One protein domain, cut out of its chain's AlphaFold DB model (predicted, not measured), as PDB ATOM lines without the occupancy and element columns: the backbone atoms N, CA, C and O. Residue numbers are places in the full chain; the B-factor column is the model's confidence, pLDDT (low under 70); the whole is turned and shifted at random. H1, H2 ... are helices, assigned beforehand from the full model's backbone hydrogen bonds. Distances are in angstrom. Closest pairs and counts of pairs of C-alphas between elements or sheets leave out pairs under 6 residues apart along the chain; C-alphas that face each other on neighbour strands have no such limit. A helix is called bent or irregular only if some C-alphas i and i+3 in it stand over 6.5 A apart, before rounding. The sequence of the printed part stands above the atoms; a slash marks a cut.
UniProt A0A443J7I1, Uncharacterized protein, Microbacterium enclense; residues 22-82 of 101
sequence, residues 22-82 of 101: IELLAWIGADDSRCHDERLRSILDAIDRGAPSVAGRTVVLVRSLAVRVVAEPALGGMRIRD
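What this domain is: This is residues 22 to 82 of the 101 residues of an uncharacterized protein of Microbacterium enclense (UniProt A0A443J7I1). H4, the longest helix, runs through the domain with H3 packed along one side and H1 more loosely on another, while the short H2 and H5 sit near its two ends. Residues 49 to 57 loop back from H3 to H4. The 61 printed residues include five named helices, H1 to H5 in chain order, and no named strand; the class is all helix. The whole is compact, with a radius of gyration of the C-alphas of 10.7 A and spans of 27 by 25 by 21 A.

Where its parts are: Find C-alpha 22 at (-26.024, 34.116, 32.088); from there H1 runs to residue 29, 10.3 A away. H2 is residues 32 to 35. H3, residues 38 to 48, spans 15.2 A and is only just irregular: C-alphas 39 and 42 are 6.8 A apart. Find C-alpha 58 at (-15.601, 24.543, 24.044); H4 runs 20.0 A to residue 71. H5 is residues 73 to 76, ending at C-alpha 76 (-24.109, 38.579, 32.293).

How they stand to each other: Look first at H4, the hub. It touches H3 at a shallow tilt of 31 degrees, the same way, closest at the C-alphas of Arg 41 and Thr 58, 5.3 A. H1 and H4 only just touch, with 3 pairs of C-alphas within 8 A, closest at Leu 25 and Ala 66, 7.0 A; they run opposite ways at 37 degrees, only just a steep tilt. H1 and H3 are apart. H2 only just touches H4, through residues 58 to 62 alone, with 3 pairs within 8 A; the C-alphas of Cys 35 and Val 59 are closest, 5.1 A. H5 touches H4 only at the corner, at residues 68 to 70 alone, closest at the C-alphas of Val 69 and Gly 76, 5.1 A. Every O i to N i+4 pair is within hydrogen-bond range in H1 and H4, and 5 of 7 in H3; H2 and H5 are too short for such a pair.

The domain as a whole: The C-alphas of Ser 33 and Ala 74, the two farthest apart, are 27.5 A apart. The printed part has no cut and no long link. Look at residues 49 to 56 for pLDDT under 70.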
ATOM      1  N   ILE A  22     -25.840  34.958  30.899       90.38
ATOM      2  CA  ILE A  22     -26.024  34.116  32.088       90.38
ATOM      3  C   ILE A  22     -26.967  32.935  31.819       90.38
ATOM      4  O   ILE A  22     -26.699  31.825  32.277       90.38
ATOM      5  N   GLU A  23     -28.027  33.139  31.035       91.38
ATOM      6  CA  GLU A  23     -28.951  32.071  30.638       91.38
ATOM      7  C   GLU A  23     -28.278  31.071  29.699       91.38
ATOM      8  O   GLU A  23     -28.463  29.865  29.857       91.38
ATOM      9  N   LEU A  24     -27.434  31.552  28.779       90.31
ATOM     10  CA  LEU A  24     -26.604  30.692  27.940       90.31
ATOM     11  C   LEU A  24     -25.683  29.810  28.792       90.31
ATOM     12  O   LEU A  24     -25.651  28.595  28.610       90.31
ATOM     13  N   LEU A  25     -24.957  30.404  29.742       89.44
ATOM     14  CA  LEU A  25     -24.053  29.669  30.631       89.44
ATOM     15  C   LEU A  25     -24.801  28.658  31.505       89.44
ATOM     16  O   LEU A  25     -24.326  27.537  31.673       89.44
ATOM     17  N   ALA A  26     -25.979  29.017  32.021       90.06
ATOM     18  CA  ALA A  26     -26.823  28.104  32.785       90.06
ATOM     19  C   ALA A  26     -27.319  26.928  31.926       90.06
ATOM     20  O   ALA A  26     -27.278  25.782  32.368       90.06
ATOM     21  N   TRP A  27     -27.736  27.187  30.683       90.88
ATOM     22  CA  TRP A  27     -28.178  26.152  29.750       90.88
ATOM     23  C   TRP A  27     -27.048  25.195  29.346       90.88
ATOM     24  O   TRP A  27     -27.284  23.989  29.231       90.88
ATOM     25  N   ILE A  28     -25.825  25.708  29.164       88.19
ATOM     26  CA  ILE A  28     -24.632  24.888  28.906       88.19
ATOM     27  C   ILE A  28     -24.268  24.078  30.156       88.19
ATOM     28  O   ILE A  28     -24.055  22.878  30.061       88.19
ATOM     29  N   GLY A  29     -24.235  24.708  31.333       84.94
ATOM     30  CA  GLY A  29     -23.871  24.050  32.592       84.94
ATOM     31  C   GLY A  29     -24.880  23.006  33.081       84.94
ATOM     32  O   GLY A  29     -24.537  22.177  33.918       84.94
ATOM     33  N   ALA A  30     -26.107  23.023  32.557       87.62
ATOM     34  CA  ALA A  30     -27.132  22.030  32.867       87.62
ATOM     35  C   ALA A  30     -26.869  20.650  32.232       87.62
ATOM     36  O   ALA A  30     -27.451  19.668  32.688       87.62
ATOM     37  N   ASP A  31     -26.025  20.563  31.197       83.38
ATOM     38  CA  ASP A  31     -25.691  19.305  30.521       83.38
ATOM     39  C   ASP A  31     -24.210  19.280  30.124       83.38
ATOM     40  O   ASP A  31     -23.760  20.061  29.285       83.38
ATOM     41  N   ASP A  32     -23.446  18.355  30.706       80.81
ATOM     42  CA  ASP A  32     -22.001  18.248  30.476       80.81
ATOM     43  C   ASP A  32     -21.659  18.041  28.988       80.81
ATOM     44  O   ASP A  32     -20.689  18.610  28.480       80.81
ATOM     45  N   SER A  33     -22.526  17.355  28.233       84.19
ATOM     46  CA  SER A  33     -22.347  17.146  26.790       84.19
ATOM     47  C   SER A  33     -22.317  18.473  26.028       84.19
ATOM     48  O   SER A  33     -21.555  18.610  25.072       84.19
ATOM     49  N   ARG A  34     -23.086  19.481  26.470       82.75
ATOM     50  CA  ARG A  34     -23.097  20.828  25.868       82.75
ATOM     51  C   ARG A  34     -21.809  21.586  26.149       82.75
ATOM     52  O   ARG A  34     -21.355  22.351  25.306       82.75
ATOM     53  N   CYS A  35     -21.177  21.348  27.294       83.44
ATOM     54  CA  CYS A  35     -19.873  21.930  27.614       83.44
ATOM     55  C   CYS A  35     -18.785  21.457  26.627       83.44
ATOM     56  O   CYS A  35     -17.841  22.188  26.316       83.44
ATOM     57  N   HIS A  36     -18.951  20.248  26.089       81.50
ATOM     58  CA  HIS A  36     -18.055  19.622  25.121       81.50
ATOM     59  C   HIS A  36     -18.512  19.743  23.659       81.50
ATOM     60  O   HIS A  36     -17.787  19.299  22.768       81.50
ATOM     61  N   ASP A  37     -19.666  20.357  23.394       83.44
ATOM     62  CA  ASP A  37     -20.235  20.428  22.051       83.44
ATOM     63  C   ASP A  37     -19.439  21.398  21.162       83.44
ATOM     64  O   ASP A  37     -19.363  22.610  21.396       83.44
ATOM     65  N   GLU A  38     -18.809  20.868  20.115       82.56
ATOM     66  CA  GLU A  38     -17.998  21.658  19.188       82.56
ATOM     67  C   GLU A  38     -18.843  22.557  18.276       82.56
ATOM     68  O   GLU A  38     -18.329  23.554  17.765       82.56
ATOM     69  N   ARG A  39     -20.147  22.287  18.115       83.50
ATOM     70  CA  ARG A  39     -21.065  23.166  17.367       83.50
ATOM     71  C   ARG A  39     -21.191  24.535  18.039       83.50
ATOM     72  O   ARG A  39     -21.352  25.539  17.351       83.50
ATOM     73  N   LEU A  40     -21.072  24.585  19.370       82.12
ATOM     74  CA  LEU A  40     -21.143  25.820  20.160       82.12
ATOM     75  C   LEU A  40     -19.854  26.645  20.099       82.12
ATOM     76  O   LEU A  40     -19.850  27.818  20.470       82.12
ATOM     77  N   ARG A  41     -18.754  26.061  19.615       81.81
ATOM     78  CA  ARG A  41     -17.442  26.712  19.591       81.81
ATOM     79  C   ARG A  41     -17.483  28.043  18.846       81.81
ATOM     80  O   ARG A  41     -17.017  29.041  19.379       81.81
ATOM     81  N   SER A  42     -18.043  28.066  17.636       78.81
ATOM     82  CA  SER A  42     -18.019  29.259  16.780       78.81
ATOM     83  C   SER A  42     -18.804  30.429  17.371       78.81
ATOM     84  O   SER A  42     -18.380  31.574  17.243       78.81
ATOM     85  N   ILE A  43     -19.934  30.160  18.033       82.69
ATOM     86  CA  ILE A  43     -20.732  31.217  18.667       82.69
ATOM     87  C   ILE A  43     -20.095  31.699  19.971       82.69
ATOM     88  O   ILE A  43     -20.069  32.898  20.219       82.69
ATOM     89  N   LEU A  44     -19.524  30.797  20.776       83.62
ATOM     90  CA  LEU A  44     -18.804  31.174  21.993       83.62
ATOM     91  C   LEU A  44     -17.547  31.988  21.673       83.62
ATOM     92  O   LEU A  44     -17.295  32.982  22.341       83.62
ATOM     93  N   ASP A  45     -16.805  31.620  20.627       80.69
ATOM     94  CA  ASP A  45     -15.660  32.397  20.139       80.69
ATOM     95  C   ASP A  45     -16.099  33.784  19.640       80.69
ATOM     96  O   ASP A  45     -15.494  34.789  20.003       80.69
ATOM     97  N   ALA A  46     -17.214  33.867  18.903       81.38
ATOM     98  CA  ALA A  46     -17.779  35.145  18.468       81.38
ATOM     99  C   ALA A  46     -18.206  36.052  19.641       81.38
ATOM    100  O   ALA A  46     -18.047  37.266  19.557       81.38
ATOM    101  N   ILE A  47     -18.716  35.477  20.734       81.38
ATOM    102  CA  ILE A  47     -19.072  36.203  21.963       81.38
ATOM    103  C   ILE A  47     -17.811  36.626  22.737       81.38
ATOM    104  O   ILE A  47     -17.757  37.727  23.287       81.38
ATOM    105  N   ASP A  48     -16.786  35.771  22.786       76.31
ATOM    106  CA  ASP A  48     -15.594  35.975  23.615       76.31
ATOM    107  C   ASP A  48     -14.479  36.798  22.934       76.31
ATOM    108  O   ASP A  48     -13.475  37.070  23.586       76.31
ATOM    109  N   ARG A  49     -14.655  37.297  21.693       66.94
ATOM    110  CA  ARG A  49     -13.633  38.043  20.902       66.94
ATOM    111  C   ARG A  49     -12.938  39.232  21.594       66.94
ATOM    112  O   ARG A  49     -11.936  39.726  21.088       66.94
ATOM    113  N   GLY A  50     -13.447  39.711  22.729       54.53
ATOM    114  CA  GLY A  50     -12.781  40.715  23.570       54.53
ATOM    115  C   GLY A  50     -11.659  40.175  24.472       54.53
ATOM    116  O   GLY A  50     -10.940  40.968  25.074       54.53
ATOM    117  N   ALA A  51     -11.503  38.854  24.591       56.97
ATOM    118  CA  ALA A  51     -10.427  38.199  25.331       56.97
ATOM    119  C   ALA A  51      -9.407  37.588  24.353       56.97
ATOM    120  O   ALA A  51      -9.777  37.234  23.231       56.97
ATOM    121  N   PRO A  52      -8.119  37.446  24.733       55.56
ATOM    122  CA  PRO A  52      -7.159  36.721  23.910       55.56
ATOM    123  C   PRO A  52      -7.674  35.292  23.709       55.56
ATOM    124  O   PRO A  52      -7.641  34.478  24.632       55.56
ATOM    125  N   SER A  53      -8.187  35.024  22.505       53.78
ATOM    126  CA  SER A  53      -8.710  33.728  22.082       53.78
ATOM    127  C   SER A  53      -7.599  32.696  22.234       53.78
ATOM    128  O   SER A  53      -6.683  32.582  21.417       53.78
ATOM    129  N   VAL A  54      -7.637  31.957  23.340       55.31
ATOM    130  CA  VAL A  54      -6.851  30.741  23.466       55.31
ATOM    131  C   VAL A  54      -7.583  29.750  22.584       55.31
ATOM    132  O   VAL A  54      -8.720  29.396  22.891       55.31
ATOM    133  N   ALA A  55      -6.967  29.330  21.479       56.50
ATOM    134  CA  ALA A  55      -7.474  28.255  20.635       56.50
ATOM    135  C   ALA A  55      -7.647  26.980  21.489       56.50
ATOM    136  O   ALA A  55      -6.758  26.142  21.595       56.50
ATOM    137  N   GLY A  56      -8.785  26.873  22.168       60.84
ATOM    138  CA  GLY A  56      -9.037  25.934  23.253       60.84
ATOM    139  C   GLY A  56     -10.423  25.324  23.111       60.84
ATOM    140  O   GLY A  56     -11.265  25.855  22.397       60.84
ATOM    141  N   ARG A  57     -10.646  24.159  23.723       74.50
ATOM    142  CA  ARG A  57     -11.906  23.393  23.630       74.50
ATOM    143  C   ARG A  57     -13.117  24.230  24.083       74.50
ATOM    144  O   ARG A  57     -12.933  25.149  24.874       74.50
ATOM    145  N   THR A  58     -14.334  23.877  23.652       81.25
ATOM    146  CA  THR A  58     -15.601  24.543  24.044       81.25
ATOM    147  C   THR A  58     -15.663  24.844  25.549       81.25
ATOM    148  O   THR A  58     -15.890  25.984  25.934       81.25
ATOM    149  N   VAL A  59     -15.308  23.871  26.394       83.88
ATOM    150  CA  VAL A  59     -15.212  24.011  27.860       83.88
ATOM    151  C   VAL A  59     -14.355  25.203  28.309       83.88
ATOM    152  O   VAL A  59     -14.691  25.891  29.271       83.88
ATOM    153  N   VAL A  60     -13.230  25.458  27.633       82.62
ATOM    154  CA  VAL A  60     -12.320  26.564  27.964       82.62
ATOM    155  C   VAL A  60     -12.988  27.901  27.663       82.62
ATOM    156  O   VAL A  60     -12.929  28.794  28.500       82.62
ATOM    157  N   LEU A  61     -13.680  28.015  26.524       82.25
ATOM    158  CA  LEU A  61     -14.431  29.219  26.155       82.25
ATOM    159  C   LEU A  61     -15.589  29.477  27.129       82.25
ATOM    160  O   LEU A  61     -15.747  30.595  27.609       82.25
ATOM    161  N   VAL A  62     -16.345  28.436  27.497       86.69
ATOM    162  CA  VAL A  62     -17.418  28.524  28.506       86.69
ATOM    163  C   VAL A  62     -16.860  29.005  29.846       86.69
ATOM    164  O   VAL A  62     -17.428  29.899  30.473       86.69
ATOM    165  N   ARG A  63     -15.722  28.449  30.281       85.94
ATOM    166  CA  ARG A  63     -15.080  28.827  31.544       85.94
ATOM    167  C   ARG A  63     -14.551  30.259  31.518       85.94
ATOM    168  O   ARG A  63     -14.751  30.976  32.495       85.94
ATOM    169  N   SER A  64     -13.904  30.679  30.435       84.69
ATOM    170  CA  SER A  64     -13.442  32.062  30.261       84.69
ATOM    171  C   SER A  64     -14.609  33.043  30.298       84.69
ATOM    172  O   SER A  64     -14.565  34.018  31.049       84.69
ATOM    173  N   LEU A  65     -15.691  32.739  29.578       84.94
ATOM    174  CA  LEU A  65     -16.894  33.562  29.561       84.94
ATOM    175  C   LEU A  65     -17.534  33.653  30.953       84.94
ATOM    176  O   LEU A  65     -17.868  34.745  31.407       84.94
ATOM    177  N   ALA A  66     -17.641  32.533  31.671       88.00
ATOM    178  CA  ALA A  66     -18.158  32.512  33.037       88.00
ATOM    179  C   ALA A  66     -17.300  33.351  33.997       88.00
ATOM    180  O   ALA A  66     -17.841  34.121  34.786       88.00
ATOM    181  N   VAL A  67     -15.969  33.259  33.904       87.56
ATOM    182  CA  VAL A  67     -15.052  34.088  34.706       87.56
ATOM    183  C   VAL A  67     -15.252  35.575  34.408       87.56
ATOM    184  O   VAL A  67     -15.305  36.373  35.342       87.56
ATOM    185  N   ARG A  68     -15.419  35.954  33.136       84.12
ATOM    186  CA  ARG A  68     -15.693  37.346  32.744       84.12
ATOM    187  C   ARG A  68     -17.035  37.839  33.273       84.12
ATOM    188  O   ARG A  68     -17.086  38.934  33.810       84.12
ATOM    189  N   VAL A  69     -18.093  37.033  33.191       87.44
ATOM    190  CA  VAL A  69     -19.409  37.379  33.758       87.44
ATOM    191  C   VAL A  69     -19.344  37.529  35.282       87.44
ATOM    192  O   VAL A  69     -19.997  38.407  35.837       87.44
ATOM    193  N   VAL A  70     -18.537  36.716  35.970       86.81
ATOM    194  CA  VAL A  70     -18.306  36.861  37.417       86.81
ATOM    195  C   VAL A  70     -17.531  38.144  37.740       86.81
ATOM    196  O   VAL A  70     -17.857  38.817  38.714       86.81
ATOM    197  N   ALA A  71     -16.520  38.492  36.938       85.62
ATOM    198  CA  ALA A  71     -15.737  39.717  37.116       85.62
ATOM    199  C   ALA A  71     -16.537  40.986  36.764       85.62
ATOM    200  O   ALA A  71     -16.383  42.021  37.409       85.62
ATOM    201  N   GLU A  72     -17.412  40.889  35.764       85.25
ATOM    202  CA  GLU A  72     -18.223  41.974  35.223       85.25
ATOM    203  C   GLU A  72     -19.688  41.517  35.080       85.25
ATOM    204  O   GLU A  72     -20.126  41.113  33.997       85.25
ATOM    205  N   PRO A  73     -20.501  41.605  36.150       84.19
ATOM    206  CA  PRO A  73     -21.874  41.089  36.152       84.19
ATOM    207  C   PRO A  73     -22.797  41.792  35.148       84.19
ATOM    208  O   PRO A  73     -23.796  41.216  34.720       84.19
ATOM    209  N   ALA A  74     -22.452  43.012  34.723       86.50
ATOM    210  CA  ALA A  74     -23.164  43.722  33.665       86.50
ATOM    211  C   ALA A  74     -23.122  42.972  32.319       86.50
ATOM    212  O   ALA A  74     -24.109  42.999  31.586       86.50
ATOM    213  N   LEU A  75     -22.031  42.250  32.021       84.50
ATOM    214  CA  LEU A  75     -21.935  41.396  30.831       84.50
ATOM    215  C   LEU A  75     -22.947  40.250  30.897       84.50
ATOM    216  O   LEU A  75     -23.576  39.922  29.896       84.50
ATOM    217  N   GLY A  76     -23.163  39.677  32.084       84.75
ATOM    218  CA  GLY A  76     -24.109  38.579  32.293       84.75
ATOM    219  C   GLY A  76     -25.537  38.902  31.852       84.75
ATOM    220  O   GLY A  76     -26.233  38.008  31.380       84.75
ATOM    221  N   GLY A  77     -25.951  40.169  31.963       88.69
ATOM    222  CA  GLY A  77     -27.269  40.652  31.541       88.69
ATOM    223  C   GLY A  77     -27.373  41.054  30.066       88.69
ATOM    224  O   GLY A  77     -28.474  41.351  29.601       88.69
ATOM    225  N   MET A  78     -26.268  41.075  29.315       88.94
ATOM    226  CA  MET A  78     -26.303  41.399  27.888       88.94
ATOM    227  C   MET A  78     -26.911  40.254  27.086       88.94
ATOM    228  O   MET A  78     -26.624  39.080  27.329       88.94
ATOM    229  N   ARG A  79     -27.731  40.608  26.092       90.81
ATOM    230  CA  ARG A  79     -28.300  39.634  25.157       90.81
ATOM    231  C   ARG A  79     -27.247  39.180  24.159       90.81
ATOM    232  O   ARG A  79     -26.485  40.001  23.652       90.81
ATOM    233  N   ILE A  80     -27.283  37.900  23.790       88.12
ATOM    234  CA  ILE A  80     -26.368  37.316  22.799       88.12
ATOM    235  C   ILE A  80     -26.368  38.135  21.499       88.12
ATOM    236  O   ILE A  80     -25.305  38.463  20.981       88.12
ATOM    237  N   ARG A  81     -27.547  38.538  20.998       86.06
ATOM    238  CA  ARG A  81     -27.655  39.380  19.790       86.06
ATOM    239  C   ARG A  81     -26.897  40.706  19.886       86.06
ATOM    240  O   ARG A  81     -26.370  41.165  18.882       86.06
ATOM    241  N   ASP A  82     -26.867  41.317  21.066       86.88
ATOM    242  CA  ASP A  82     -26.319  42.659  21.282       86.88
ATOM    243  C   ASP A  82     -24.788  42.605  21.330       86.88
ATOM    244  O   ASP A  82     -24.096  43.396  20.688       86.88
TER     245      ASP A  82